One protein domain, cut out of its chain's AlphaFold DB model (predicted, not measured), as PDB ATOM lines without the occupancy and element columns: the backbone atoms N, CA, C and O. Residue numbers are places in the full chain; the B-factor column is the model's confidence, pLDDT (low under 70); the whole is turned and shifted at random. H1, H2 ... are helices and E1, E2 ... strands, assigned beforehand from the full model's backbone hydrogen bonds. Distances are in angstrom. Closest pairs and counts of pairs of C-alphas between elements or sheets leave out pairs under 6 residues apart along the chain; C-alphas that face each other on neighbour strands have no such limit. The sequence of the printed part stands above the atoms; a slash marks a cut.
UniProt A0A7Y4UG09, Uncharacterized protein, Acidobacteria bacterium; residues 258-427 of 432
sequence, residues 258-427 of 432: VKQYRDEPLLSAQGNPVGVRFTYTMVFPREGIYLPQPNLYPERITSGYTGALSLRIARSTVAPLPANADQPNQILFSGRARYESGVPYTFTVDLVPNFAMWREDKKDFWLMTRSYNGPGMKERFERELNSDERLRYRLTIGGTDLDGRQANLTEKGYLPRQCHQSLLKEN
ATOM      1  N   VAL A 258      55.718  34.101  59.370       96.25
ATOM      2  CA  VAL A 258      55.494  33.218  60.528       96.25
ATOM      3  C   VAL A 258      54.350  33.771  61.380       96.25
ATOM      4  O   VAL A 258      54.529  34.635  62.233       96.25
ATOM      5  N   LYS A 259      53.143  33.234  61.173       97.44
ATOM      6  CA  LYS A 259      51.899  33.702  61.811       97.44
ATOM      7  C   LYS A 259      51.853  33.480  63.323       97.44
ATOM      8  O   LYS A 259      51.197  34.235  64.031       97.44
ATOM      9  N   GLN A 260      52.483  32.409  63.796       96.44
ATOM     10  CA  GLN A 260      52.573  32.041  65.210       96.44
ATOM     11  C   GLN A 260      53.701  31.029  65.410       96.44
ATOM     12  O   GLN A 260      53.984  30.228  64.514       96.44
ATOM     13  N   TYR A 261      54.291  31.011  66.602       97.38
ATOM     14  CA  TYR A 261      55.183  29.945  67.049       97.38
ATOM     15  C   TYR A 261      55.040  29.686  68.552       97.38
ATOM     16  O   TYR A 261      54.500  30.516  69.277       97.38
ATOM     17  N   ARG A 262      55.514  28.521  69.003       97.81
ATOM     18  CA  ARG A 262      55.667  28.144  70.415       97.81
ATOM     19  C   ARG A 262      56.765  27.094  70.574       97.81
ATOM     20  O   ARG A 262      56.987  26.278  69.675       97.81
ATOM     21  N   ASP A 263      57.391  27.060  71.740       98.25
ATOM     22  CA  ASP A 263      58.375  26.043  72.126       98.25
ATOM     23  C   ASP A 263      57.932  25.252  73.361       98.25
ATOM     24  O   ASP A 263      57.212  25.755  74.221       98.25
ATOM     25  N   GLU A 264      58.354  23.998  73.474       98.19
ATOM     26  CA  GLU A 264      58.162  23.160  74.660       98.19
ATOM     27  C   GLU A 264      59.318  22.155  74.818       98.19
ATOM     28  O   GLU A 264      60.024  21.877  73.846       98.19
ATOM     29  N   PRO A 265      59.563  21.590  76.015       98.25
ATOM     30  CA  PRO A 265      60.582  20.556  76.183       98.25
ATOM     31  C   PRO A 265      60.288  19.333  75.309       98.25
ATOM     32  O   PRO A 265      59.230  18.717  75.428       98.25
ATOM     33  N   LEU A 266      61.245  18.942  74.464       98.00
ATOM     34  CA  LEU A 266      61.184  17.652  73.780       98.00
ATOM     35  C   LEU A 266      61.457  16.558  74.810       98.00
ATOM     36  O   LEU A 266      62.554  16.503  75.367       98.00
ATOM     37  N   LEU A 267      60.475  15.695  75.053       97.62
ATOM     38  CA  LEU A 267      60.605  14.571  75.977       97.62
ATOM     39  C   LEU A 267      60.963  13.276  75.235       97.62
ATOM     40  O   LEU A 267      60.512  13.044  74.109       97.62
ATOM     41  N   SER A 268      61.744  12.417  75.888       95.56
ATOM     42  CA  SER A 268      61.898  11.005  75.524       95.56
ATOM     43  C   SER A 268      60.605  10.215  75.786       95.56
ATOM     44  O   SER A 268      59.664  10.726  76.399       95.56
ATOM     45  N   ALA A 269      60.550   8.943  75.374       92.62
ATOM     46  CA  ALA A 269      59.423   8.059  75.704       92.62
ATOM     47  C   ALA A 269      59.282   7.817  77.226       92.62
ATOM     48  O   ALA A 269      58.206   7.488  77.716       92.62
ATOM     49  N   GLN A 270      60.370   8.031  77.966       94.81
ATOM     50  CA  GLN A 270      60.517   7.932  79.412       94.81
ATOM     51  C   GLN A 270      60.182   9.258  80.127       94.81
ATOM     52  O   GLN A 270      60.241   9.330  81.353       94.81
ATOM     53  N   GLY A 271      59.841  10.319  79.383       96.56
ATOM     54  CA  GLY A 271      59.478  11.630  79.925       96.56
ATOM     55  C   GLY A 271      60.658  12.534  80.308       96.56
ATOM     56  O   GLY A 271      60.430  13.618  80.844       96.56
ATOM     57  N   ASN A 272      61.908  12.141  80.038       97.12
ATOM     58  CA  ASN A 272      63.071  12.984  80.326       97.12
ATOM     59  C   ASN A 272      63.252  14.053  79.222       97.12
ATOM     60  O   ASN A 272      63.139  13.724  78.039       97.12
ATOM     61  N   PRO A 273      63.547  15.325  79.552       97.50
ATOM     62  CA  PRO A 273      63.723  16.379  78.553       97.50
ATOM     63  C   PRO A 273      65.072  16.261  77.830       97.50
ATOM     64  O   PRO A 273      66.124  16.493  78.419       97.50
ATOM     65  N   VAL A 274      65.036  15.942  76.536       97.56
ATOM     66  CA  VAL A 274      66.204  15.693  75.666       97.56
ATOM     67  C   VAL A 274      66.442  16.786  74.612       97.56
ATOM     68  O   VAL A 274      67.391  16.699  73.833       97.56
ATOM     69  N   GLY A 275      65.607  17.829  74.580       97.50
ATOM     70  CA  GLY A 275      65.755  18.962  73.663       97.50
ATOM     71  C   GLY A 275      64.575  19.938  73.707       97.50
ATOM     72  O   GLY A 275      63.933  20.106  74.746       97.50
ATOM     73  N   VAL A 276      64.259  20.542  72.561       98.38
ATOM     74  CA  VAL A 276      63.141  21.480  72.371       98.38
ATOM     75  C   VAL A 276      62.275  21.013  71.204       98.38
ATOM     76  O   VAL A 276      62.770  20.821  70.096       98.38
ATOM     77  N   ARG A 277      60.972  20.861  71.434       98.44
ATOM     78  CA  ARG A 277      59.970  20.767  70.374       98.44
ATOM     79  C   ARG A 277      59.518  22.176  70.027       98.44
ATOM     80  O   ARG A 277      59.082  22.931  70.891       98.44
ATOM     81  N   PHE A 278      59.617  22.521  68.754       98.06
ATOM     82  CA  PHE A 278      59.274  23.829  68.228       98.06
ATOM     83  C   PHE A 278      58.122  23.695  67.230       98.06
ATOM     84  O   PHE A 278      58.215  22.936  66.265       98.06
ATOM     85  N   THR A 279      57.014  24.397  67.474       98.25
ATOM     86  CA  THR A 279      55.833  24.393  66.594       98.25
ATOM     87  C   THR A 279      55.622  25.788  66.025       98.25
ATOM     88  O   THR A 279      55.575  26.746  66.791       98.25
ATOM     89  N   TYR A 280      55.456  25.917  64.711       97.94
ATOM     90  CA  TYR A 280      55.243  27.211  64.053       97.94
ATOM     91  C   TYR A 280      54.339  27.075  62.829       97.94
ATOM     92  O   TYR A 280      54.399  26.079  62.111       97.94
ATOM     93  N   THR A 281      53.496  28.080  62.584       98.31
ATOM     94  CA  THR A 281      52.632  28.145  61.396       98.31
ATOM     95  C   THR A 281      53.128  29.241  60.467       98.31
ATOM     96  O   THR A 281      53.290  30.386  60.888       98.31
ATOM     97  N   MET A 282      53.330  28.900  59.197       97.31
ATOM     98  CA  MET A 282      53.775  29.819  58.153       97.31
ATOM     99  C   MET A 282      52.764  29.933  57.023       97.31
ATOM    100  O   MET A 282      52.080  28.967  56.693       97.31
ATOM    101  N   VAL A 283      52.726  31.105  56.393       97.88
ATOM    102  CA  VAL A 283      52.023  31.333  55.127       97.88
ATOM    103  C   VAL A 283      53.034  31.772  54.073       97.88
ATOM    104  O   VAL A 283      53.849  32.668  54.303       97.88
ATOM    105  N   PHE A 284      52.974  31.143  52.902       96.19
ATOM    106  CA  PHE A 284      53.830  31.470  51.766       96.19
ATOM    107  C   PHE A 284      53.114  32.487  50.857       96.19
ATOM    108  O   PHE A 284      51.967  32.255  50.473       96.19
ATOM    109  N   PRO A 285      53.731  33.635  50.505       95.44
ATOM    110  CA  PRO A 285      53.083  34.690  49.710       95.44
ATOM    111  C   PRO A 285      53.014  34.377  48.208       95.44
ATOM    112  O   PRO A 285      52.442  35.155  47.445       95.44
ATOM    113  N   ARG A 286      53.675  33.300  47.773       93.81
ATOM    114  CA  ARG A 286      53.658  32.756  46.416       93.81
ATOM    115  C   ARG A 286      53.762  31.242  46.504       93.81
ATOM    116  O   ARG A 286      54.313  30.710  47.463       93.81
ATOM    117  N   GLU A 287      53.275  30.570  45.471       93.69
ATOM    118  CA  GLU A 287      53.601  29.168  45.255       93.69
ATOM    119  C   GLU A 287      55.082  29.059  44.864       93.69
ATOM    120  O   GLU A 287      55.582  29.863  44.071       93.69
ATOM    121  N   GLY A 288      55.805  28.093  45.424       90.69
ATOM    122  CA  GLY A 288      57.231  27.977  45.147       90.69
ATOM    123  C   GLY A 288      57.969  26.958  45.996       90.69
ATOM    124  O   GLY A 288      57.390  26.246  46.812       90.69
ATOM    125  N   ILE A 289      59.279  26.895  45.778       89.25
ATOM    126  CA  ILE A 289      60.189  25.998  46.490       89.25
ATOM    127  C   ILE A 289      60.827  26.768  47.654       89.25
ATOM    128  O   ILE A 289      61.524  27.758  47.427       89.25
ATOM    129  N   TYR A 290      60.597  26.295  48.881       91.06
ATOM    130  CA  TYR A 290      61.072  26.915  50.125       91.06
ATOM    131  C   TYR A 290      61.830  25.893  50.992       91.06
ATOM    132  O   TYR A 290      61.625  24.683  50.883       91.06
ATOM    133  N   LEU A 291      62.687  26.385  51.891       90.94
ATOM    134  CA  LEU A 291      63.345  25.602  52.944       90.94
ATOM    135  C   LEU A 291      63.148  26.325  54.291       90.94
ATOM    136  O   LEU A 291      64.049  27.039  54.730       90.94
ATOM    137  N   PRO A 292      61.967  26.190  54.925       92.62
ATOM    138  CA  PRO A 292      61.588  26.915  56.142       92.62
ATOM    139  C   PRO A 292      62.232  26.292  57.392       92.62
ATOM    140  O   PRO A 292      61.553  25.887  58.336       92.62
ATOM    141  N   GLN A 293      63.558  26.155  57.367       93.62
ATOM    142  CA  GLN A 293      64.350  25.515  58.411       93.62
ATOM    143  C   GLN A 293      64.550  26.468  59.603       93.62
ATOM    144  O   GLN A 293      65.126  27.547  59.414       93.62
ATOM    145  N   PRO A 294      64.141  26.079  60.826       95.06
ATOM    146  CA  PRO A 294      64.428  26.826  62.034       95.06
ATOM    147  C   PRO A 294      65.843  26.501  62.524       95.06
ATOM    148  O   PRO A 294      66.289  25.352  62.487       95.06
ATOM    149  N   ASN A 295      66.535  27.513  63.032       93.88
ATOM    150  CA  ASN A 295      67.818  27.388  63.711       93.88
ATOM    151  C   ASN A 295      67.698  28.060  65.083       93.88
ATOM    152  O   ASN A 295      67.099  29.130  65.203       93.88
ATOM    153  N   LEU A 296      68.234  27.412  66.119       95.38
ATOM    154  CA  LEU A 296      68.051  27.816  67.514       95.38
ATOM    155  C   LEU A 296      69.412  27.889  68.221       95.38
ATOM    156  O   LEU A 296      70.003  26.876  68.600       95.38
ATOM    157  N   TYR A 297      69.915  29.115  68.380       93.94
ATOM    158  CA  TYR A 297      71.227  29.431  68.963       93.94
ATOM    159  C   TYR A 297      71.051  30.007  70.376       93.94
ATOM    160  O   TYR A 297      70.108  30.766  70.574       93.94
ATOM    161  N   PRO A 298      71.911  29.732  71.373       93.19
ATOM    162  CA  PRO A 298      71.754  30.309  72.711       93.19
ATOM    163  C   PRO A 298      71.659  31.846  72.706       93.19
ATOM    164  O   PRO A 298      72.388  32.519  71.977       93.19
ATOM    165  N   GLU A 299      70.791  32.417  73.551       91.31
ATOM    166  CA  GLU A 299      70.583  33.872  73.678       91.31
ATOM    167  C   GLU A 299      71.905  34.639  73.850       91.31
ATOM    168  O   GLU A 299      72.101  35.704  73.252       91.31
ATOM    169  N   ARG A 300      72.831  34.066  74.629       84.25
ATOM    170  CA  ARG A 300      74.149  34.620  74.944       84.25
ATOM    171  C   ARG A 300      75.251  33.713  74.399       84.25
ATOM    172  O   ARG A 300      75.530  32.656  74.956       84.25
ATOM    173  N   ILE A 301      75.909  34.166  73.336       81.19
ATOM    174  CA  ILE A 301      77.152  33.581  72.823       81.19
ATOM    175  C   ILE A 301      78.315  34.345  73.465       81.19
ATOM    176  O   ILE A 301      78.424  35.559  73.305       81.19
ATOM    177  N   THR A 302      79.164  33.646  74.220       79.62
ATOM    178  CA  THR A 302      80.365  34.221  74.852       79.62
ATOM    179  C   THR A 302      81.620  33.891  74.039       79.62
ATOM    180  O   THR A 302      81.597  33.020  73.173       79.62
ATOM    181  N   SER A 303      82.760  34.511  74.360       76.00
ATOM    182  CA  SER A 303      84.072  34.118  73.813       76.00
ATOM    183  C   SER A 303      84.496  32.687  74.184       76.00
ATOM    184  O   SER A 303      85.443  32.153  73.612       76.00
ATOM    185  N   GLY A 304      83.804  32.055  75.137       78.12
ATOM    186  CA  GLY A 304      83.977  30.655  75.501       78.12
ATOM    187  C   GLY A 304      83.004  29.692  74.817       78.12
ATOM    188  O   GLY A 304      82.956  28.547  75.257       78.12
ATOM    189  N   TYR A 305      82.222  30.139  73.826       86.94
ATOM    190  CA  TYR A 305      81.162  29.337  73.213       86.94
ATOM    191  C   TYR A 305      81.698  28.194  72.338       86.94
ATOM    192  O   TYR A 305      82.523  28.428  71.456       86.94
ATOM    193  N   THR A 306      81.206  26.968  72.541       91.56
ATOM    194  CA  THR A 306      81.684  25.776  71.809       91.56
ATOM    195  C   THR A 306      80.860  25.400  70.577       91.56
ATOM    196  O   THR A 306      81.284  24.557  69.788       91.56
ATOM    197  N   GLY A 307      79.658  25.964  70.418       92.50
ATOM    198  CA  GLY A 307      78.683  25.515  69.415       92.50
ATOM    199  C   GLY A 307      77.833  24.307  69.838       92.50
ATOM    200  O   GLY A 307      76.810  24.047  69.201       92.50
ATOM    201  N   ALA A 308      78.192  23.597  70.916       95.44
ATOM    202  CA  ALA A 308      77.506  22.377  71.348       95.44
ATOM    203  C   ALA A 308      76.063  22.613  71.813       95.44
ATOM    204  O   ALA A 308      75.190  21.784  71.565       95.44
ATOM    205  N   LEU A 309      75.800  23.759  72.450       95.94
ATOM    206  CA  LEU A 309      74.455  24.119  72.905       95.94
ATOM    207  C   LEU A 309      73.548  24.694  71.803       95.94
ATOM    208  O   LEU A 309      72.389  24.959  72.093       95.94
ATOM    209  N   SER A 310      74.019  24.907  70.564       96.44
ATOM    210  CA  SER A 310      73.090  25.179  69.447       96.44
ATOM    211  C   SER A 310      72.233  23.948  69.185       96.44
ATOM    212  O   SER A 310      72.740  22.830  69.274       96.44
ATOM    213  N   LEU A 311      70.962  24.139  68.845       97.38
ATOM    214  CA  LEU A 311      70.061  23.032  68.547       97.38
ATOM    215  C   LEU A 311      70.047  22.721  67.045       97.38
ATOM    216  O   LEU A 311      70.029  23.624  66.208       97.38
ATOM    217  N   ARG A 312      70.009  21.430  66.721       95.56
ATOM    218  CA  ARG A 312      69.835  20.872  65.376       95.56
ATOM    219  C   ARG A 312      68.541  20.073  65.299       95.56
ATOM    220  O   ARG A 312      68.070  19.560  66.312       95.56
ATOM    221  N   ILE A 313      67.985  19.936  64.100       95.81
ATOM    222  CA  ILE A 313      66.780  19.130  63.888       95.81
ATOM    223  C   ILE A 313      67.098  17.649  64.141       95.81
ATOM    224  O   ILE A 313      68.113  17.130  63.679       95.81
ATOM    225  N   ALA A 314      66.200  16.985  64.864       95.50
ATOM    226  CA  ALA A 314      66.110  15.540  65.029       95.50
ATOM    227  C   ALA A 314      65.006  14.947  64.134       95.50
ATOM    228  O   ALA A 314      65.243  13.969  63.432       95.50
ATOM    229  N   ARG A 315      63.810  15.557  64.129       95.06
ATOM    230  CA  ARG A 315      62.646  15.165  63.306       95.06
ATOM    231  C   ARG A 315      61.867  16.402  62.856       95.06
ATOM    232  O   ARG A 315      61.908  17.423  63.540       95.06
ATOM    233  N   SER A 316      61.141  16.324  61.741       95.81
ATOM    234  CA  SER A 316      60.297  17.437  61.276       95.81
ATOM    235  C   SER A 316      59.058  16.958  60.520       95.81
ATOM    236  O   SER A 316      59.171  16.295  59.492       95.81
ATOM    237  N   THR A 317      57.876  17.331  61.009       95.62
ATOM    238  CA  THR A 317      56.588  17.120  60.333       95.62
ATOM    239  C   THR A 317      55.971  18.444  59.901       95.62
ATOM    240  O   THR A 317      56.285  19.503  60.451       95.62
ATOM    241  N   VAL A 318      55.068  18.392  58.919       96.25
ATOM    242  CA  VAL A 318      54.274  19.540  58.468       96.25
ATOM    243  C   VAL A 318      52.838  19.117  58.145       96.25
ATOM    244  O   VAL A 318      52.607  18.012  57.655       96.25
ATOM    245  N   ALA A 319      51.876  19.996  58.428       96.25
ATOM    246  CA  ALA A 319      50.470  19.838  58.066       96.25
ATOM    247  C   ALA A 319      49.905  21.154  57.479       96.25
ATOM    248  O   ALA A 319      50.057  22.193  58.128       96.25
ATOM    249  N   PRO A 320      49.237  21.144  56.306       96.88
ATOM    250  CA  PRO A 320      49.101  20.009  55.385       96.88
ATOM    251  C   PRO A 320      50.457  19.579  54.796       96.88
ATOM    252  O   PRO A 320      51.458  20.278  54.940       96.88
ATOM    253  N   LEU A 321      50.500  18.415  54.148       95.19
ATOM    254  CA  LEU A 321      51.700  17.946  53.453       95.19
ATOM    255  C   LEU A 321      51.870  18.750  52.142       95.19
ATOM    256  O   LEU A 321      50.944  18.736  51.331       95.19
ATOM    257  N   PRO A 322      52.986  19.472  51.918       94.12
ATOM    258  CA  PRO A 322      53.234  20.193  50.667       94.12
ATOM    259  C   PRO A 322      53.443  19.245  49.478       94.12
ATOM    260  O   PRO A 322      53.747  18.061  49.640       94.12
ATOM    261  N   ALA A 323      53.309  19.781  48.266       87.81
ATOM    262  CA  ALA A 323      53.444  19.005  47.041       87.81
ATOM    263  C   ALA A 323      54.877  18.466  46.863       87.81
ATOM    264  O   ALA A 323      55.865  19.169  47.102       87.81
ATOM    265  N   ASN A 324      54.971  17.222  46.381       81.88
ATOM    266  CA  ASN A 324      56.219  16.480  46.152       81.88
ATOM    267  C   ASN A 324      57.059  16.254  47.431       81.88
ATOM    268  O   ASN A 324      58.287  16.272  47.395       81.88
ATOM    269  N   ALA A 325      56.397  16.077  48.577       86.81
ATOM    270  CA  ALA A 325      57.036  15.738  49.845       86.81
ATOM    271  C   ALA A 325      57.067  14.219  50.087       86.81
ATOM    272  O   ALA A 325      56.162  13.662  50.709       86.81
ATOM    273  N   ASP A 326      58.141  13.560  49.650       80.75
ATOM    274  CA  ASP A 326      58.301  12.099  49.758       80.75
ATOM    275  C   ASP A 326      58.370  11.578  51.209       80.75
ATOM    276  O   ASP A 326      58.114  10.401  51.466       80.75
ATOM    277  N   GLN A 327      58.742  12.431  52.173       85.44
ATOM    278  CA  GLN A 327      58.977  12.041  53.569       85.44
ATOM    279  C   GLN A 327      58.279  12.988  54.568       85.44
ATOM    280  O   GLN A 327      58.899  13.936  55.057       85.44
ATOM    281  N   PRO A 328      57.016  12.721  54.960       79.38
ATOM    282  CA  PRO A 328      56.243  13.600  55.850       79.38
ATOM    283  C   PRO A 328      56.845  13.786  57.254       79.38
ATOM    284  O   PRO A 328      56.513  14.757  57.925       79.38
ATOM    285  N   ASN A 329      57.727  12.878  57.695       82.06
ATOM    286  CA  ASN A 329      58.374  12.901  59.018       82.06
ATOM    287  C   ASN A 329      59.797  13.495  59.015       82.06
ATOM    288  O   ASN A 329      60.419  13.617  60.077       82.06
ATOM    289  N   GLN A 330      60.323  13.836  57.835       83.44
ATOM    290  CA  GLN A 330      61.671  14.378  57.648       83.44
ATOM    291  C   GLN A 330      61.682  15.530  56.621       83.44
ATOM    292  O   GLN A 330      62.659  15.718  55.900       83.44
ATOM    293  N   ILE A 331      60.609  16.333  56.577       87.06
ATOM    294  CA  ILE A 331      60.370  17.350  55.533       87.06
ATOM    295  C   ILE A 331      61.487  18.401  55.399       87.06
ATOM    296  O   ILE A 331      61.724  18.914  54.309       87.06
ATOM    297  N   LEU A 332      62.195  18.715  56.491       90.00
ATOM    298  CA  LEU A 332      63.319  19.663  56.494       90.00
ATOM    299  C   LEU A 332      64.684  19.005  56.216       90.00
ATOM    300  O   LEU A 332      65.690  19.705  56.146       90.00
ATOM    301  N   PHE A 333      64.730  17.677  56.050       84.44
ATOM    302  CA  PHE A 333      65.925  16.924  55.649       84.44
ATOM    303  C   PHE A 333      65.848  16.432  54.199       84.44
ATOM    304  O   PHE A 333      66.864  16.420  53.508       84.44
ATOM    305  N   SER A 334      64.662  16.033  53.724       69.94
ATOM    306  CA  SER A 334      64.475  15.381  52.419       69.94
ATOM    307  C   SER A 334      64.629  16.313  51.206       69.94
ATOM    308  O   SER A 334      64.460  15.872  50.073       69.94
ATOM    309  N   GLY A 335      64.946  17.594  51.415       69.94
ATOM    310  CA  GLY A 335      65.241  18.562  50.360       69.94
ATOM    311  C   GLY A 335      64.412  19.839  50.473       69.94
ATOM    312  O   GLY A 335      64.125  20.319  51.565       69.94
ATOM    313  N   ARG A 336      64.051  20.420  49.324       81.56
ATOM    314  CA  ARG A 336      63.239  21.642  49.239       81.56
ATOM    315  C   ARG A 336      61.855  21.306  48.667       81.56
ATOM    316  O   ARG A 336      61.747  21.040  47.473       81.56
ATOM    317  N   ALA A 337      60.813  21.325  49.495       89.81
ATOM    318  CA  ALA A 337      59.441  21.026  49.065       89.81
ATOM    319  C   ALA A 337      58.764  22.212  48.343       89.81
ATOM    320  O   ALA A 337      59.198  23.362  48.481       89.81
ATOM    321  N   ARG A 338      57.693  21.936  47.578       91.94
ATOM    322  CA  ARG A 338      56.883  22.951  46.880       91.94
ATOM    323  C   ARG A 338      55.630  23.281  47.697       91.94
ATOM    324  O   ARG A 338      54.772  22.425  47.891       91.94
ATOM    325  N   TYR A 339      55.536  24.519  48.165       93.88
ATOM    326  CA  TYR A 339      54.448  25.014  49.010       93.88
ATOM    327  C   TYR A 339      53.488  25.889  48.203       93.88
ATOM    328  O   TYR A 339      53.913  26.597  47.288       93.88
ATOM    329  N   GLU A 340      52.205  25.849  48.557       96.25
ATOM    330  CA  GLU A 340      51.139  26.620  47.917       96.25
ATOM    331  C   GLU A 340      51.000  28.031  48.502       96.25
ATOM    332  O   GLU A 340      51.242  28.276  49.687       96.25
ATOM    333  N   SER A 341      50.574  28.974  47.658       96.75
ATOM    334  CA  SER A 341      50.361  30.368  48.054       96.75
ATOM    335  C   SER A 341      49.169  30.501  49.005       96.75
ATOM    336  O   SER A 341      48.084  30.008  48.719       96.75
ATOM    337  N   GLY A 342      49.331  31.232  50.109       97.38
ATOM    338  CA  GLY A 342      48.249  31.541  51.052       97.38
ATOM    339  C   GLY A 342      47.835  30.396  51.988       97.38
ATOM    340  O   GLY A 342      47.157  30.657  52.983       97.38
ATOM    341  N   VAL A 343      48.263  29.157  51.730       98.00
ATOM    342  CA  VAL A 343      47.979  28.000  52.592       98.00
ATOM    343  C   VAL A 343      48.791  28.100  53.898       98.00
ATOM    344  O   VAL A 343      50.001  28.336  53.842       98.00
ATOM    345  N   PRO A 344      48.165  27.930  55.081       98.19
ATOM    346  CA  PRO A 344      48.867  27.914  56.359       98.19
ATOM    347  C   PRO A 344      49.465  26.528  56.642       98.19
ATOM    348  O   PRO A 344      48.752  25.584  56.982       98.19
ATOM    349  N   TYR A 345      50.788  26.415  56.554       97.69
ATOM    350  CA  TYR A 345      51.530  25.198  56.882       97.69
ATOM    351  C   TYR A 345      52.031  25.257  58.324       97.69
ATOM    352  O   TYR A 345      52.797  26.150  58.686       97.69
ATOM    353  N   THR A 346      51.607  24.307  59.156       97.94
ATOM    354  CA  THR A 346      52.076  24.167  60.539       97.94
ATOM    355  C   THR A 346      53.141  23.088  60.625       97.94
ATOM    356  O   THR A 346      52.870  21.914  60.379       97.94
ATOM    357  N   PHE A 347      54.349  23.495  60.992       97.38
ATOM    358  CA  PHE A 347      55.507  22.639  61.195       97.38
ATOM    359  C   PHE A 347      55.610  22.247  62.669       97.38
ATOM    360  O   PHE A 347      55.455  23.096  63.548       97.38
ATOM    361  N   THR A 348      55.911  20.977  62.941       97.69
ATOM    362  CA  THR A 348      56.362  20.518  64.264       97.69
ATOM    363  C   THR A 348      57.757  19.940  64.112       97.69
ATOM    364  O   THR A 348      57.961  18.944  63.419       97.69
ATOM    365  N   VAL A 349      58.731  20.589  64.735       97.69
ATOM    366  CA  VAL A 349      60.146  20.260  64.594       97.69
ATOM    367  C   VAL A 349      60.692  19.881  65.961       97.69
ATOM    368  O   VAL A 349      60.650  20.668  66.902       97.69
ATOM    369  N   ASP A 350      61.203  18.662  66.070       97.75
ATOM    370  CA  ASP A 350      61.927  18.204  67.250       97.75
ATOM    371  C   ASP A 350      63.394  18.584  67.062       97.75
ATOM    372  O   ASP A 350      64.010  18.151  66.086       97.75
ATOM    373  N   LEU A 351      63.964  19.379  67.970       97.94
ATOM    374  CA  LEU A 351      65.374  19.762  67.954       97.94
ATOM    375  C   LEU A 351      66.101  19.304  69.220       97.94
ATOM    376  O   LEU A 351      65.548  19.317  70.319       97.94
ATOM    377  N   VAL A 352      67.373  18.947  69.065       97.75
ATOM    378  CA  VAL A 352      68.268  18.513  70.149       97.75
ATOM    379  C   VAL A 352      69.607  19.246  70.070       97.75
ATOM    380  O   VAL A 352      69.943  19.762  69.002       97.75
ATOM    381  N   PRO A 353      70.383  19.334  71.164       97.88
ATOM    382  CA  PRO A 353      71.695  19.976  71.138       97.88
ATOM    383  C   PRO A 353      72.641  19.378  70.090       97.88
ATOM    384  O   PRO A 353      72.573  18.194  69.778       97.88
ATOM    385  N   ASN A 354      73.577  20.180  69.590       97.19
ATOM    386  CA  ASN A 354      74.544  19.792  68.560       97.19
ATOM    387  C   ASN A 354      75.468  18.636  68.969       97.19
ATOM    388  O   ASN A 354      76.054  18.017  68.089       97.19
ATOM    389  N   PHE A 355      75.595  18.338  70.266       97.06
ATOM    390  CA  PHE A 355      76.309  17.162  70.776       97.06
ATOM    391  C   PHE A 355      75.460  15.874  70.782       97.06
ATOM    392  O   PHE A 355      75.947  14.843  71.237       97.06
ATOM    393  N   ALA A 356      74.216  15.909  70.297       97.19
ATOM    394  CA  ALA A 356      73.318  14.762  70.183       97.19
ATOM    395  C   ALA A 356      72.844  14.567  68.731       97.19
ATOM    396  O   ALA A 356      72.699  15.526  67.973       97.19
ATOM    397  N   MET A 357      72.581  13.322  68.331       95.69
ATOM    398  CA  MET A 357      72.094  12.975  66.992       95.69
ATOM    399  C   MET A 357      70.954  11.957  67.073       95.69
ATOM    400  O   MET A 357      71.048  10.971  67.795       95.69
ATOM    401  N   TRP A 358      69.862  12.199  66.348       94.12
ATOM    402  CA  TRP A 358      68.733  11.268  66.256       94.12
ATOM    403  C   TRP A 358      69.076  10.056  65.380       94.12
ATOM    404  O   TRP A 358      69.862  10.173  64.441       94.12
ATOM    405  N   ARG A 359      68.466   8.900  65.670       92.00
ATOM    406  CA  ARG A 359      68.636   7.666  64.904       92.00
ATOM    407  C   ARG A 359      67.294   7.083  64.481       92.00
ATOM    408  O   ARG A 359      66.551   6.490  65.263       92.00
ATOM    409  N   GLU A 360      67.017   7.165  63.187       88.56
ATOM    410  CA  GLU A 360      65.755   6.665  62.645       88.56
ATOM    411  C   GLU A 360      65.625   5.127  62.719       88.56
ATOM    412  O   GLU A 360      64.503   4.625  62.703       88.56
ATOM    413  N   ASP A 361      66.726   4.372  62.859       90.00
ATOM    414  CA  ASP A 361      66.707   2.902  62.960       90.00
ATOM    415  C   ASP A 361      66.154   2.401  64.304       90.00
ATOM    416  O   ASP A 361      65.296   1.522  64.337       90.00
ATOM    417  N   LYS A 362      66.612   2.983  65.416       90.31
ATOM    418  CA  LYS A 362      66.269   2.541  66.776       90.31
ATOM    419  C   LYS A 362      65.269   3.428  67.513       90.31
ATOM    420  O   LYS A 362      64.737   2.993  68.528       90.31
ATOM    421  N   LYS A 363      65.067   4.675  67.075       90.50
ATOM    422  CA  LYS A 363      64.382   5.740  67.842       90.50
ATOM    423  C   LYS A 363      65.117   6.164  69.150       90.50
ATOM    424  O   LYS A 363      64.601   6.967  69.922       90.50
ATOM    425  N   ASP A 364      66.330   5.626  69.341       92.50
ATOM    426  CA  ASP A 364      67.607   6.243  69.794       92.50
ATOM    427  C   ASP A 364      67.914   7.458  68.855       92.50
ATOM    428  O   ASP A 364      67.193   7.666  67.883       92.50
ATOM    429  N   PHE A 365      68.871   8.380  68.955       94.88
ATOM    430  CA  PHE A 365      69.902   8.787  69.906       94.88
ATOM    431  C   PHE A 365      71.356   8.286  69.753       94.88
ATOM    432  O   PHE A 365      71.662   7.128  69.522       94.88
ATOM    433  N   TRP A 366      72.278   9.247  69.826       95.81
ATOM    434  CA  TRP A 366      73.732   9.101  69.901       95.81
ATOM    435  C   TRP A 366      74.304  10.397  70.477       95.81
ATOM    436  O   TRP A 366      73.791  11.478  70.174       95.81
ATOM    437  N   LEU A 367      75.373  10.304  71.264       96.94
ATOM    438  CA  LEU A 367      76.167  11.453  71.697       96.94
ATOM    439  C   LEU A 367      77.389  11.646  70.790       96.94
ATOM    440  O   LEU A 367      77.920  10.695  70.229       96.94
ATOM    441  N   MET A 368      77.832  12.886  70.626       96.06
ATOM    442  CA  MET A 368      79.002  13.270  69.830       96.06
ATOM    443  C   MET A 368      79.976  14.085  70.695       96.06
ATOM    444  O   MET A 368      80.511  15.106  70.258       96.06
ATOM    445  N   THR A 369      80.188  13.678  71.955       95.75
ATOM    446  CA  THR A 369      81.040  14.437  72.893       95.75
ATOM    447  C   THR A 369      82.500  14.449  72.444       95.75
ATOM    448  O   THR A 369      83.202  15.441  72.650       95.75
ATOM    449  N   ARG A 370      82.945  13.394  71.743       95.38
ATOM    450  CA  ARG A 370      84.304  13.265  71.189       95.38
ATOM    451  C   ARG A 370      84.762  14.476  70.371       95.38
ATOM    452  O   ARG A 370      85.928  14.853  70.473       95.38
ATOM    453  N   SER A 371      83.864  15.118  69.620       94.06
ATOM    454  CA  SER A 371      84.170  16.311  68.812       94.06
ATOM    455  C   SER A 371      84.610  17.527  69.641       94.06
ATOM    456  O   SER A 371      85.199  18.457  69.094       94.06
ATOM    457  N   TYR A 372      84.364  17.518  70.953       95.88
ATOM    458  CA  TYR A 372      84.697  18.601  71.876       95.88
ATOM    459  C   TYR A 372      85.942  18.315  72.735       95.88
ATOM    460  O   TYR A 372      86.375  19.194  73.472       95.88
ATOM    461  N   ASN A 373      86.586  17.147  72.598       95.12
ATOM    462  CA  ASN A 373      87.770  16.750  73.383       95.12
ATOM    463  C   ASN A 373      89.092  17.460  72.996       95.12
ATOM    464  O   ASN A 373      90.163  17.058  73.449       95.12
ATOM    465  N   GLY A 374      89.051  18.501  72.159       94.00
ATOM    466  CA  GLY A 374      90.238  19.288  71.805       94.00
ATOM    467  C   GLY A 374      90.778  20.130  72.980       94.00
ATOM    468  O   GLY A 374      90.003  20.488  73.873       94.00
ATOM    469  N   PRO A 375      92.072  20.514  72.980       94.12
ATOM    470  CA  PRO A 375      92.664  21.332  74.043       94.12
ATOM    471  C   PRO A 375      91.895  22.639  74.274       94.12
ATOM    472  O   PRO A 375      91.668  23.413  73.341       94.12
ATOM    473  N   GLY A 376      91.446  22.882  75.509       91.12
ATOM    474  CA  GLY A 376      90.630  24.048  75.856       91.12
ATOM    475  C   GLY A 376      89.181  23.989  75.351       91.12
ATOM    476  O   GLY A 376      88.364  24.803  75.774       91.12
ATOM    477  N   MET A 377      88.819  23.079  74.439       93.69
ATOM    478  CA  MET A 377      87.422  22.852  74.043       93.69
ATOM    479  C   MET A 377      86.684  22.031  75.093       93.69
ATOM    480  O   MET A 377      85.552  22.386  75.426       93.69
ATOM    481  N   LYS A 378      87.334  21.007  75.653       95.88
ATOM    482  CA  LYS A 378      86.717  20.088  76.611       95.88
ATOM    483  C   LYS A 378      86.208  20.821  77.850       95.88
ATOM    484  O   LYS A 378      85.044  20.701  78.202       95.88
ATOM    485  N   GLU A 379      87.044  21.656  78.453       95.12
ATOM    486  CA  GLU A 379      86.738  22.395  79.681       95.12
ATOM    487  C   GLU A 379      85.649  23.456  79.444       95.12
ATOM    488  O   GLU A 379      84.836  23.745  80.325       95.12
ATOM    489  N   ARG A 380      85.590  24.030  78.231       93.50
ATOM    490  CA  ARG A 380      84.509  24.943  77.820       93.50
ATOM    491  C   ARG A 380      83.188  24.198  77.627       93.50
ATOM    492  O   ARG A 380      82.157  24.699  78.071       93.50
ATOM    493  N   PHE A 381      83.230  23.014  77.021       95.94
ATOM    494  CA  PHE A 381      82.075  22.148  76.782       95.94
ATOM    495  C   PHE A 381      81.513  21.583  78.091       95.94
ATOM    496  O   PHE A 381      80.327  21.732  78.361       95.94
ATOM    497  N   GLU A 382      82.358  21.040  78.970       95.56
ATOM    498  CA  GLU A 382      81.954  20.561  80.296       95.56
ATOM    499  C   GLU A 382      81.340  21.683  81.148       95.56
ATOM    500  O   GLU A 382      80.356  21.448  81.851       95.56
ATOM    501  N   ARG A 383      81.849  22.919  81.048       95.00
ATOM    502  CA  ARG A 383      81.254  24.097  81.700       95.00
ATOM    503  C   ARG A 383      79.905  24.500  81.094       95.00
ATOM    504  O   ARG A 383      79.002  24.863  81.840       95.00
ATOM    505  N   GLU A 384      79.750  24.436  79.771       94.00
ATOM    506  CA  GLU A 384      78.459  24.654  79.099       94.00
ATOM    507  C   GLU A 384      77.416  23.610  79.525       94.00
ATOM    508  O   GLU A 384      76.289  23.970  79.870       94.00
ATOM    509  N   LEU A 385      77.798  22.330  79.562       94.94
ATOM    510  CA  LEU A 385      76.921  21.230  79.961       94.94
ATOM    511  C   LEU A 385      76.565  21.238  81.449       94.94
ATOM    512  O   LEU A 385      75.476  20.807  81.801       94.94
ATOM    513  N   ASN A 386      77.449  21.705  82.333       95.12
ATOM    514  CA  ASN A 386      77.173  21.776  83.771       95.12
ATOM    515  C   ASN A 386      76.528  23.100  84.214       95.12
ATOM    516  O   ASN A 386      76.375  23.316  85.414       95.12
ATOM    517  N   SER A 387      76.129  23.969  83.279       93.38
ATOM    518  CA  SER A 387      75.435  25.211  83.619       93.38
ATOM    519  C   SER A 387      74.038  24.950  84.193       93.38
ATOM    520  O   SER A 387      73.197  24.306  83.560       93.38
ATOM    521  N   ASP A 388      73.792  25.517  85.375       94.75
ATOM    522  CA  ASP A 388      72.474  25.605  86.012       94.75
ATOM    523  C   ASP A 388      71.688  26.863  85.565       94.75
ATOM    524  O   ASP A 388      70.558  27.082  86.004       94.75
ATOM    525  N   GLU A 389      72.247  27.697  84.673       93.75
ATOM    526  CA  GLU A 389      71.514  28.817  84.068       93.75
ATOM    527  C   GLU A 389      70.489  28.324  83.033       93.75
ATOM    528  O   GLU A 389      70.790  27.503  82.162       93.75
ATOM    529  N   ARG A 390      69.272  28.882  83.075       96.19
ATOM    530  CA  ARG A 390      68.258  28.665  82.033       96.19
ATOM    531  C   ARG A 390      68.581  29.497  80.794       96.19
ATOM    532  O   ARG A 390      68.494  30.722  80.833       96.19
ATOM    533  N   LEU A 391      68.870  28.832  79.681       94.62
ATOM    534  CA  LEU A 391      69.117  29.466  78.390       94.62
ATOM    535  C   LEU A 391      67.830  29.528  77.562       94.62
ATOM    536  O   LEU A 391      67.180  28.508  77.340       94.62
ATOM    537  N   ARG A 392      67.483  30.716  77.062       96.75
ATOM    538  CA  ARG A 392      66.577  30.850  75.910       96.75
ATOM    539  C   ARG A 392      67.381  30.727  74.618       96.75
ATOM    540  O   ARG A 392      68.600  30.923  74.618       96.75
ATOM    541  N   TYR A 393      66.696  30.452  73.516       96.00
ATOM    542  CA  TYR A 393      67.303  30.343  72.193       96.00
ATOM    543  C   TYR A 393      66.815  31.455  71.269       96.00
ATOM    544  O   TYR A 393      65.616  31.701  71.189       96.00
ATOM    545  N   ARG A 394      67.745  32.089  70.549       94.69
ATOM    546  CA  ARG A 394      67.473  32.912  69.369       94.69
ATOM    547  C   ARG A 394      66.959  32.014  68.260       94.69
ATOM    548  O   ARG A 394      67.699  31.154  67.785       94.69
ATOM    549  N   LEU A 395      65.716  32.244  67.872       94.38
ATOM    550  CA  LEU A 395      65.073  31.641  66.722       94.38
ATOM    551  C   LEU A 395      65.429  32.438  65.465       94.38
ATOM    552  O   LEU A 395      65.195  33.645  65.416       94.38
ATOM    553  N   THR A 396      65.900  31.751  64.429       92.19
ATOM    554  CA  THR A 396      65.819  32.244  63.049       92.19
ATOM    555  C   THR A 396      65.155  31.189  62.175       92.19
ATOM    556  O   THR A 396      65.375  29.996  62.385       92.19
ATOM    557  N   ILE A 397      64.340  31.595  61.199       93.31
ATOM    558  CA  ILE A 397      63.770  30.672  60.205       93.31
ATOM    559  C   ILE A 397      64.146  31.173  58.813       93.31
ATOM    560  O   ILE A 397      63.820  32.304  58.450       93.31
ATOM    561  N   GLY A 398      64.857  30.341  58.049       88.56
ATOM    562  CA  GLY A 398      65.381  30.723  56.737       88.56
ATOM    563  C   GLY A 398      64.267  31.121  55.768       88.56
ATOM    564  O   GLY A 398      63.300  30.379  55.583       88.56
ATOM    565  N   GLY A 399      64.395  32.300  55.163       88.38
ATOM    566  CA  GLY A 399      63.449  32.794  54.166       88.38
ATOM    567  C   GLY A 399      62.159  33.386  54.719       88.38
ATOM    568  O   GLY A 399      61.142  33.414  54.019       88.38
ATOM    569  N   THR A 400      62.201  33.883  55.957       92.25
ATOM    570  CA  THR A 400      61.041  34.448  56.656       92.25
ATOM    571  C   THR A 400      61.218  35.910  57.079       92.25
ATOM    572  O   THR A 400      62.258  36.542  56.866       92.25
ATOM    573  N   ASP A 401      60.167  36.455  57.681       89.44
ATOM    574  CA  ASP A 401      60.168  37.641  58.539       89.44
ATOM    575  C   ASP A 401      60.971  37.460  59.844       89.44
ATOM    576  O   ASP A 401      61.527  38.436  60.350       89.44
ATOM    577  N   LEU A 402      61.124  36.229  60.345       90.00
ATOM    578  CA  LEU A 402      61.983  35.879  61.490       90.00
ATOM    579  C   LEU A 402      63.442  35.549  61.098       90.00
ATOM    580  O   LEU A 402      64.183  34.971  61.892       90.00
ATOM    581  N   ASP A 403      63.867  35.870  59.875       84.88
ATOM    582  CA  ASP A 403      65.239  35.650  59.399       84.88
ATOM    583  C   ASP A 403      66.193  36.793  59.827       84.88
ATOM    584  O   ASP A 403      65.794  37.947  59.990       84.88
ATOM    585  N   GLY A 404      67.488  36.507  59.971       74.62
ATOM    586  CA  GLY A 404      68.513  37.494  60.329       74.62
ATOM    587  C   GLY A 404      68.913  37.517  61.810       74.62
ATOM    588  O   GLY A 404      69.180  36.478  62.406       74.62
ATOM    589  N   ARG A 405      69.104  38.719  62.381       65.88
ATOM    590  CA  ARG A 405      69.794  38.921  63.680       65.88
ATOM    591  C   ARG A 405      68.904  39.376  64.841       65.88
ATOM    592  O   ARG A 405      69.394  39.408  65.973       65.88
ATOM    593  N   GLN A 406      67.642  39.713  64.581       68.56
ATOM    594  CA  GLN A 406      66.712  40.172  65.614       68.56
ATOM    595  C   GLN A 406      66.476  39.089  66.676       68.56
ATOM    596  O   GLN A 406      66.444  37.894  66.384       68.56
ATOM    597  N   ALA A 407      66.316  39.508  67.932       70.81
ATOM    598  CA  ALA A 407      66.208  38.608  69.078       70.81
ATOM    599  C   ALA A 407      64.782  38.056  69.269       70.81
ATOM    600  O   ALA A 407      64.167  38.258  70.314       70.81
ATOM    601  N   ASN A 408      64.274  37.323  68.275       90.31
ATOM    602  CA  ASN A 408      63.164  36.396  68.492       90.31
ATOM    603  C   ASN A 408      63.666  35.284  69.419       90.31
ATOM    604  O   ASN A 408      64.637  34.607  69.085       90.31
ATOM    605  N   LEU A 409      63.063  35.129  70.597       95.12
ATOM    606  CA  LEU A 409      63.511  34.180  71.618       95.12
ATOM    607  C   LEU A 409      62.439  33.131  71.904       95.12
ATOM    608  O   LEU A 409      61.249  33.428  71.836       95.12
ATOM    609  N   THR A 410      62.866  31.933  72.300       96.50
ATOM    610  CA  THR A 410      61.972  30.953  72.931       96.50
ATOM    611  C   THR A 410      61.300  31.547  74.170       96.50
ATOM    612  O   THR A 410      61.946  32.225  74.976       96.50
ATOM    613  N   GLU A 411      60.012  31.255  74.344       95.69
ATOM    614  CA  GLU A 411      59.216  31.637  75.512       95.69
ATOM    615  C   GLU A 411      59.840  31.074  76.793       95.69
ATOM    616  O   GLU A 411      59.906  31.748  77.825       95.69
ATOM    617  N   LYS A 412      60.314  29.821  76.727       96.69
ATOM    618  CA  LYS A 412      60.883  29.099  77.867       96.69
ATOM    619  C   LYS A 412      62.410  29.140  77.843       96.69
ATOM    620  O   LYS A 412      63.058  29.195  76.796       96.69
ATOM    621  N   GLY A 413      62.983  29.094  79.046       96.94
ATOM    622  CA  GLY A 413      64.414  28.918  79.281       96.94
ATOM    623  C   GLY A 413      64.730  27.482  79.709       96.94
ATOM    624  O   GLY A 413      64.166  26.984  80.691       96.94
ATOM    625  N   TYR A 414      65.645  26.839  78.996       97.50
ATOM    626  CA  TYR A 414      66.003  25.424  79.098       97.50
ATOM    627  C   TYR A 414      67.311  25.238  79.877       97.50
ATOM    628  O   TYR A 414      68.195  26.086  79.809       97.50
ATOM    629  N   LEU A 415      67.445  24.140  80.628       97.38
ATOM    630  CA  LEU A 415      68.644  23.834  81.421       97.38
ATOM    631  C   LEU A 415      69.576  22.883  80.645       97.38
ATOM    632  O   LEU A 415      69.209  21.714  80.475       97.38
ATOM    633  N   PRO A 416      70.786  23.313  80.222       96.50
ATOM    634  CA  PRO A 416      71.739  22.451  79.512       96.50
ATOM    635  C   PRO A 416      72.069  21.176  80.291       96.50
ATOM    636  O   PRO A 416      72.030  20.074  79.740       96.50
ATOM    637  N   ARG A 417      72.287  21.322  81.603       97.12
ATOM    638  CA  ARG A 417      72.595  20.225  82.526       97.12
ATOM    639  C   ARG A 417      71.488  19.187  82.617       97.12
ATOM    640  O   ARG A 417      71.769  17.992  82.572       97.12
ATOM    641  N   GLN A 418      70.233  19.633  82.676       97.56
ATOM    642  CA  GLN A 418      69.079  18.737  82.698       97.56
ATOM    643  C   GLN A 418      68.952  17.973  81.373       97.56
ATOM    644  O   GLN A 418      68.688  16.773  81.394       97.56
ATOM    645  N   CYS A 419      69.193  18.637  80.238       96.62
ATOM    646  CA  CYS A 419      69.163  18.018  78.914       96.62
ATOM    647  C   CYS A 419      70.256  16.947  78.748       96.62
ATOM    648  O   CYS A 419      69.982  15.830  78.313       96.62
ATOM    649  N   HIS A 420      71.490  17.261  79.151       96.81
ATOM    650  CA  HIS A 420      72.620  16.334  79.087       96.81
ATOM    651  C   HIS A 420      72.433  15.120  80.013       96.81
ATOM    652  O   HIS A 420      72.563  13.979  79.575       96.81
ATOM    653  N   GLN A 421      72.046  15.345  81.274       97.00
ATOM    654  CA  GLN A 421      71.758  14.262  82.221       97.00
ATOM    655  C   GLN A 421      70.567  13.395  81.790       97.00
ATOM    656  O   GLN A 421      70.525  12.216  82.130       97.00
ATOM    657  N   SER A 422      69.606  13.958  81.053       97.12
ATOM    658  CA  SER A 422      68.482  13.206  80.485       97.12
ATOM    659  C   SER A 422      68.943  12.273  79.372       97.12
ATOM    660  O   SER A 422      68.665  11.082  79.440       97.12
ATOM    661  N   LEU A 423      69.727  12.770  78.409       96.12
ATOM    662  CA  LEU A 423      70.297  11.943  77.338       96.12
ATOM    663  C   LEU A 423      71.157  10.788  77.884       96.12
ATOM    664  O   LEU A 423      71.048   9.666  77.403       96.12
ATOM    665  N   LEU A 424      71.946  11.022  78.940       94.94
ATOM    666  CA  LEU A 424      72.717   9.958  79.602       94.94
ATOM    667  C   LEU A 424      71.830   8.881  80.261       94.94
ATOM    668  O   LEU A 424      72.208   7.711  80.277       94.94
ATOM    669  N   LYS A 425      70.645   9.241  80.779       95.00
ATOM    670  CA  LYS A 425      69.687   8.280  81.368       95.00
ATOM    671  C   LYS A 425      69.000   7.394  80.333       95.00
ATOM    672  O   LYS A 425      68.599   6.288  80.680       95.00
ATOM    673  N   GLU A 426      68.903   7.835  79.080       91.69
ATOM    674  CA  GLU A 426      68.347   7.019  77.991       91.69
ATOM    675  C   GLU A 426      69.328   5.939  77.482       91.69
ATOM    676  O   GLU A 426      69.040   5.255  76.505       91.69
ATOM    677  N   ASN A 427      70.465   5.731  78.167       86.12
ATOM    678  CA  ASN A 427      71.527   4.772  77.816       86.12
ATOM    679  C   ASN A 427      72.162   5.033  76.436       86.12
ATOM    680  O   ASN A 427      72.649   4.115  75.772       86.12
TER     681      ASN A 427
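AT A GLANCE: This is residues 258 to 427 of the 432 residues of an uncharacterized protein of Acidobacteria bacterium (UniProt A0A7Y4UG09). A twisted sheet of four long strands, E1, E2, E7 and E5, makes one layer, and the small sheet of E4 and E10 covers part of one face, a partly formed sandwich. At one end of the long strands gather H3, H2 and the small hairpin of E8 and E9, with H1 beyond; at the other end lie the short strands E3 and E6. The printed part has 170 residues, with three named helices and ten named strands in the order E1 to E9, H1, H2, E10, H3; the class is mixed, helices and strands. The large sheet runs E1, E2, E7, E5, antiparallel throughout. The whole is compact, with a radius of gyration of the C-alphas of 16.6 A and spans of 49 by 37 by 27 A.

HOW THE PARTS SIT: E1, residues 258 to 267, and E2, residues 273 to 283, form a hairpin, with N 262 and O 279 2.8 A apart. E7, residues 344 to 353, is antiparallel to E2, with N 278 to O 349 at 2.8 A, and to E5, residues 311 to 319, with N 317 to O 348 at 2.9 A. E1 and E5 are the edge strands. E4, residues 294 to 298, and E10, residues 393 to 397, are antiparallel, with N 295 to O 396 at 2.8 A. These two sheets form a sandwich, two sheets face to face, 9.8 A centre to centre where they face each other, with strands at 39 degrees. The closest C-alphas of E4 and E5, Leu 296 and Leu 311, are 5.3 A apart. E3, residues 288 to 290, and E6, residues 337 to 339, meet only at a point, C-alphas 289 and 338 facing each other at 4.5 A. E8, residues 356 to 358, and E9, residues 365 to 367, form a hairpin, with N 357 to O 366 at 2.9 A. H1, residues 369 to 372, is close to but not clearly touching H2, residues 377 to 385; their closest C-alphas, Tyr 372 and Lys 378, are 5.4 A apart. H2 touches H3, residues 416 to 425, about perpendicular at 87 degrees, closest at C-alphas Leu 385 and Arg 417, 5.1 A. H3 is on the large sheet at a height of 4.8 A, its closest C-alphas to E2 being Cys 419 and Val 274, 5.0 A. H2 and H3 have every O i to N i+4 pair within hydrogen-bond range; H1 is too short for one.

IN THESE COORDINATES: E1 begins at C-alpha 258, (55.494, 33.218, 60.528), and is 24.7 A long; E2 is 30.2 A and E7 28.3 A. E5, 22.4 A, bends by 68 degrees at residue 314. H3, 14.4 A, ends at C-alpha 425, (69.687, 8.280, 81.368).

THE WHOLE: The two farthest C-alphas, Gly 342 and Pro 375, are 51.0 A apart. The printed part has no cut. The links E4 to E5, E5 to E6 and E10 to H3 are long. The pLDDT is under 70 at residues 334 to 335 and 405 to 406.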